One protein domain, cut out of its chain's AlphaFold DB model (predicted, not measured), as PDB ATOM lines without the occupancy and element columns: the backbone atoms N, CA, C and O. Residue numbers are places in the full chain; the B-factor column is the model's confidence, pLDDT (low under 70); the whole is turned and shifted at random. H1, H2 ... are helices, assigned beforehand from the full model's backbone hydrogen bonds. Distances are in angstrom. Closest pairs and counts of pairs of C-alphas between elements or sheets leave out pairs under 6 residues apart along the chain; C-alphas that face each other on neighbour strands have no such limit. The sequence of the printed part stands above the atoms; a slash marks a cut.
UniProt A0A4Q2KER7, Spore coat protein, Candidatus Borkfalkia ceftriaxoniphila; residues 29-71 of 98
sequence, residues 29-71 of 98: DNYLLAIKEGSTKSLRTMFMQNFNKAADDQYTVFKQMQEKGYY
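What this domain is: This is residues 29 to 71 of the 98 residues of the protein "Spore coat protein" of Candidatus Borkfalkia ceftriaxoniphila (UniProt A0A4Q2KER7). One long helix, H2, makes most of the length of a rod, and a short helix, H1, folds back along its first part, a lopsided helical hairpin. Residues 55 to 61, which belong to H2, and residues 64 to 69, of which 64 to 67 belong to H2, stand free and stick out beyond the part of H2 that H1 covers. The printed part has 43 residues with two named helices, H1 then H2, and no named strand: all helix. It is only just loose, close to extended, with a radius of gyration of the C-alphas of 13.7 A and spans of 43 by 14 by 6 A.

How they stand to each other: Start at H2, residues 41 to 67, and look at its residues 44 to 51, which alone touch H1, residues 29 to 37. The closest C-alphas are those of Ile 35 and Arg 44, 5.1 A apart. The two run opposite ways at a shallow tilt of 17 degrees. In H1 and H2 every O i to N i+4 pair is within hydrogen-bond range.

Where its parts are: Find C-alpha 41 at (1.414, 17.525, -55.303); from there H2 runs 39.0 A to C-alpha 67 at (37.495, 27.107, -43.918). H1 begins at C-alpha 29, (12.139, 28.717, -44.473), and measures 12.4 A.

The domain as a whole: The C-alphas farthest apart, those of Thr 40 and Gly 69, are 42.8 A apart. The link from H1 to H2 is tight, and the printed part has no cut. Mean pLDDT of the printed part is 92.9, and no printed residue is under 70.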
ATOM      1  N   ASP A  29      13.337  28.459 -45.286       95.38
ATOM      2  CA  ASP A  29      12.139  28.717 -44.473       95.38
ATOM      3  C   ASP A  29      10.909  29.025 -45.345       95.38
ATOM      4  O   ASP A  29       9.829  28.462 -45.132       95.38
ATOM      5  N   ASN A  30      11.082  29.851 -46.379       94.38
ATOM      6  CA  ASN A  30      10.022  30.175 -47.336       94.38
ATOM      7  C   ASN A  30       9.561  28.943 -48.125       94.38
ATOM      8  O   ASN A  30       8.359  28.726 -48.291       94.38
ATOM      9  N   TYR A  31      10.491  28.103 -48.589       96.81
ATOM     10  CA  TYR A  31      10.135  26.859 -49.263       96.81
ATOM     11  C   TYR A  31       9.439  25.894 -48.316       96.81
ATOM     12  O   TYR A  31       8.471  25.263 -48.724       96.81
ATOM     13  N   LEU A  32       9.852  25.807 -47.051       93.81
ATOM     14  CA  LEU A  32       9.172  24.976 -46.064       93.81
ATOM     15  C   LEU A  32       7.727  25.438 -45.835       93.81
ATOM     16  O   LEU A  32       6.827  24.597 -45.758       93.81
ATOM     17  N   LEU A  33       7.485  26.749 -45.759       94.19
ATOM     18  CA  LEU A  33       6.135  27.309 -45.692       94.19
ATOM     19  C   LEU A  33       5.327  26.944 -46.945       94.19
ATOM     20  O   LEU A  33       4.243  26.375 -46.842       94.19
ATOM     21  N   ALA A  34       5.898  27.160 -48.129       92.50
ATOM     22  CA  ALA A  34       5.251  26.855 -49.400       92.50
ATOM     23  C   ALA A  34       4.988  25.347 -49.595       92.50
ATOM     24  O   ALA A  34       3.972  24.953 -50.167       92.50
ATOM     25  N   ILE A  35       5.862  24.481 -49.074       93.44
ATOM     26  CA  ILE A  35       5.636  23.037 -49.002       93.44
ATOM     27  C   ILE A  35       4.445  22.772 -48.095       93.44
ATOM     28  O   ILE A  35       3.562  22.038 -48.510       93.44
ATOM     29  N   LYS A  36       4.378  23.350 -46.890       91.12
ATOM     30  CA  LYS A  36       3.276  23.127 -45.936       91.12
ATOM     31  C   LYS A  36       1.923  23.597 -46.471       91.12
ATOM     32  O   LYS A  36       0.935  22.893 -46.274       91.12
ATOM     33  N   GLU A  37       1.889  24.719 -47.179       92.38
ATOM     34  CA  GLU A  37       0.655  25.361 -47.654       92.38
ATOM     35  C   GLU A  37       0.313  25.031 -49.117       92.38
ATOM     36  O   GLU A  37      -0.774  25.345 -49.600       92.38
ATOM     37  N   GLY A  38       1.217  24.361 -49.836       88.19
ATOM     38  CA  GLY A  38       1.060  24.055 -51.253       88.19
ATOM     39  C   GLY A  38      -0.180  23.208 -51.550       88.19
ATOM     40  O   GLY A  38      -0.353  22.117 -50.996       88.19
ATOM     41  N   SER A  39      -1.003  23.694 -52.484       78.38
ATOM     42  CA  SER A  39      -2.323  23.150 -52.837       78.38
ATOM     43  C   SER A  39      -2.291  21.915 -53.743       78.38
ATOM     44  O   SER A  39      -3.288  21.202 -53.850       78.38
ATOM     45  N   THR A  40      -1.160  21.630 -54.401       93.50
ATOM     46  CA  THR A  40      -1.025  20.486 -55.317       93.50
ATOM     47  C   THR A  40       0.263  19.704 -55.082       93.50
ATOM     48  O   THR A  40       1.286  20.253 -54.667       93.50
ATOM     49  N   LYS A  41       0.235  18.400 -55.399       91.19
ATOM     50  CA  LYS A  41       1.414  17.525 -55.303       91.19
ATOM     51  C   LYS A  41       2.558  17.999 -56.201       91.19
ATOM     52  O   LYS A  41       3.689  18.033 -55.745       91.19
ATOM     53  N   SER A  42       2.256  18.415 -57.433       93.25
ATOM     54  CA  SER A  42       3.266  18.911 -58.381       93.25
ATOM     55  C   SER A  42       3.984  20.156 -57.848       93.25
ATOM     56  O   SER A  42       5.213  20.202 -57.812       93.25
ATOM     57  N   LEU A  43       3.221  21.127 -57.333       91.50
ATOM     58  CA  LEU A  43       3.784  22.346 -56.757       91.50
ATOM     59  C   LEU A  43       4.631  22.054 -55.510       91.50
ATOM     60  O   LEU A  43       5.740  22.566 -55.383       91.50
ATOM     61  N   ARG A  44       4.158  21.157 -54.634       95.44
ATOM     62  CA  ARG A  44       4.943  20.678 -53.488       95.44
ATOM     63  C   ARG A  44       6.246  20.008 -53.915       95.44
ATOM     64  O   ARG A  44       7.277  20.278 -53.311       95.44
ATOM     65  N   THR A  45       6.227  19.164 -54.947       96.12
ATOM     66  CA  THR A  45       7.442  18.523 -55.470       96.12
ATOM     67  C   THR A  45       8.449  19.555 -55.973       96.12
ATOM     68  O   THR A  45       9.628  19.434 -55.655       96.12
ATOM     69  N   MET A  46       8.002  20.598 -56.681       96.62
ATOM     70  CA  MET A  46       8.891  21.682 -57.118       96.62
ATOM     71  C   MET A  46       9.499  22.444 -55.932       96.62
ATOM     72  O   MET A  46      10.703  22.685 -55.914       96.62
ATOM     73  N   PHE A  47       8.707  22.773 -54.904       96.25
ATOM     74  CA  PHE A  47       9.251  23.428 -53.711       96.25
ATOM     75  C   PHE A  47      10.232  22.540 -52.941       96.25
ATOM     76  O   PHE A  47      11.256  23.041 -52.495       96.25
ATOM     77  N   MET A  48       9.984  21.231 -52.842       96.44
ATOM     78  CA  MET A  48      10.940  20.281 -52.252       96.44
ATOM     79  C   MET A  48      12.262  20.233 -53.028       96.44
ATOM     80  O   MET A  48      13.329  20.173 -52.425       96.44
ATOM     81  N   GLN A  49      12.211  20.277 -54.363       97.62
ATOM     82  CA  GLN A  49      13.417  20.322 -55.192       97.62
ATOM     83  C   GLN A  49      14.221  21.603 -54.950       97.62
ATOM     84  O   GLN A  49      15.434  21.531 -54.772       97.62
ATOM     85  N   ASN A  50      13.555  22.759 -54.902       96.94
ATOM     86  CA  ASN A  50      14.222  24.037 -54.642       96.94
ATOM     87  C   ASN A  50      14.747  24.137 -53.206       96.94
ATOM     88  O   ASN A  50      15.842  24.648 -53.000       96.94
ATOM     89  N   PHE A  51      14.016  23.587 -52.234       97.31
ATOM     90  CA  PHE A  51      14.474  23.477 -50.851       97.31
ATOM     91  C   PHE A  51      15.787  22.699 -50.755       97.31
ATOM     92  O   PHE A  51      16.719  23.165 -50.109       97.31
ATOM     93  N   ASN A  52      15.880  21.542 -51.419       97.50
ATOM     94  CA  ASN A  52      17.102  20.737 -51.394       97.50
ATOM     95  C   ASN A  52      18.288  21.488 -52.011       97.50
ATOM     96  O   ASN A  52      19.373  21.455 -51.448       97.50
ATOM     97  N   LYS A  53      18.071  22.217 -53.114       98.00
ATOM     98  CA  LYS A  53      19.118  23.054 -53.717       98.00
ATOM     99  C   LYS A  53      19.596  24.150 -52.766       98.00
ATOM    100  O   LYS A  53      20.789  24.244 -52.523       98.00
ATOM    101  N   ALA A  54      18.667  24.902 -52.173       96.38
ATOM    102  CA  ALA A  54      19.004  25.934 -51.195       96.38
ATOM    103  C   ALA A  54      19.755  25.350 -49.985       96.38
ATOM    104  O   ALA A  54      20.684  25.965 -49.475       96.38
ATOM    105  N   ALA A  55      19.407  24.137 -49.543       95.88
ATOM    106  CA  ALA A  55      20.123  23.453 -48.466       95.88
ATOM    107  C   ALA A  55      21.568  23.079 -48.853       95.88
ATOM    108  O   ALA A  55      22.484  23.276 -48.051       95.88
ATOM    109  N   ASP A  56      21.784  22.578 -50.073       97.62
ATOM    110  CA  ASP A  56      23.119  22.253 -50.592       97.62
ATOM    111  C   ASP A  56      23.984  23.521 -50.761       97.62
ATOM    112  O   ASP A  56      25.160  23.546 -50.369       97.62
ATOM    113  N   ASP A  57      23.392  24.602 -51.276       97.06
ATOM    114  CA  ASP A  57      24.052  25.901 -51.450       97.06
ATOM    115  C   ASP A  57      24.397  26.527 -50.085       97.06
ATOM    116  O   ASP A  57      25.544  26.914 -49.841       97.06
ATOM    117  N   GLN A  58      23.456  26.516 -49.133       97.31
ATOM    118  CA  GLN A  58      23.670  26.954 -47.750       97.31
ATOM    119  C   GLN A  58      24.846  26.220 -47.100       97.31
ATOM    120  O   GLN A  58      25.681  26.852 -46.440       97.31
ATOM    121  N   TYR A  59      24.916  24.894 -47.264       94.38
ATOM    122  CA  TYR A  59      25.998  24.075 -46.724       94.38
ATOM    123  C   TYR A  59      27.345  24.430 -47.357       94.38
ATOM    124  O   TYR A  59      28.343  24.560 -46.647       94.38
ATOM    125  N   THR A  60      27.367  24.652 -48.670       96.50
ATOM    126  CA  THR A  60      28.570  25.073 -49.398       96.50
ATOM    127  C   THR A  60      29.097  26.409 -48.875       96.50
ATOM    128  O   THR A  60      30.281  26.513 -48.547       96.50
ATOM    129  N   VAL A  61      28.226  27.408 -48.706       94.19
ATOM    130  CA  VAL A  61      28.602  28.714 -48.137       94.19
ATOM    131  C   VAL A  61      29.111  28.556 -46.703       94.19
ATOM    132  O   VAL A  61      30.171  29.077 -46.360       94.19
ATOM    133  N   PHE A  62      28.415  27.775 -45.871       92.25
ATOM    134  CA  PHE A  62      28.843  27.497 -44.498       92.25
ATOM    135  C   PHE A  62      30.242  26.869 -44.441       92.25
ATOM    136  O   PHE A  62      31.083  27.300 -43.651       92.25
ATOM    137  N   LYS A  63      30.515  25.880 -45.297       92.44
ATOM    138  CA  LYS A  63      31.823  25.226 -45.403       92.44
ATOM    139  C   LYS A  63      32.922  26.208 -45.793       92.44
ATOM    140  O   LYS A  63      33.961  26.227 -45.137       92.44
ATOM    141  N   GLN A  64      32.671  27.063 -46.782       92.38
ATOM    142  CA  GLN A  64      33.625  28.095 -47.191       92.38
ATOM    143  C   GLN A  64      33.901  29.098 -46.065       92.38
ATOM    144  O   GLN A  64      35.058  29.419 -45.797       92.38
ATOM    145  N   MET A  65      32.862  29.562 -45.362       91.38
ATOM    146  CA  MET A  65      33.034  30.461 -44.217       91.38
ATOM    147  C   MET A  65      33.806  29.795 -43.073       91.38
ATOM    148  O   MET A  65      34.629  30.448 -42.433       91.38
ATOM    149  N   GLN A  66      33.575  28.502 -42.825       87.19
ATOM    150  CA  GLN A  66      34.311  27.728 -41.825       87.19
ATOM    151  C   GLN A  66      35.800  27.620 -42.185       87.19
ATOM    152  O   GLN A  66      36.654  27.876 -41.341       87.19
ATOM    153  N   GLU A  67      36.116  27.263 -43.430       90.44
ATOM    154  CA  GLU A  67      37.495  27.107 -43.918       90.44
ATOM    155  C   GLU A  67      38.272  28.427 -43.915       90.44
ATOM    156  O   GLU A  67      39.475  28.437 -43.655       90.44
ATOM    157  N   LYS A  68      37.579  29.545 -44.145       88.38
ATOM    158  CA  LYS A  68      38.144  30.902 -44.101       88.38
ATOM    159  C   LYS A  68      38.207  31.501 -42.690       88.38
ATOM    160  O   LYS A  68      38.748  32.588 -42.523       88.38
ATOM    161  N   GLY A  69      37.663  30.818 -41.678       86.62
ATOM    162  CA  GLY A  69      37.600  31.323 -40.301       86.62
ATOM    163  C   GLY A  69      36.615  32.482 -40.099       86.62
ATOM    164  O   GLY A  69      36.690  33.179 -39.094       86.62
ATOM    165  N   TYR A  70      35.690  32.693 -41.036       83.38
ATOM    166  CA  TYR A  70      34.669  33.751 -40.991       83.38
ATOM    167  C   TYR A  70      33.427  33.364 -40.200       83.38
ATOM    168  O   TYR A  70      32.602  34.215 -39.872       83.38
ATOM    169  N   TYR A  71      33.289  32.076 -39.903       70.62
ATOM    170  CA  TYR A  71      32.246  31.563 -39.041       70.62
ATOM    171  C   TYR A  71      32.877  31.103 -37.732       70.62
ATOM    172  O   TYR A  71      33.395  29.988 -37.641       70.62
TER     173      TYR A  71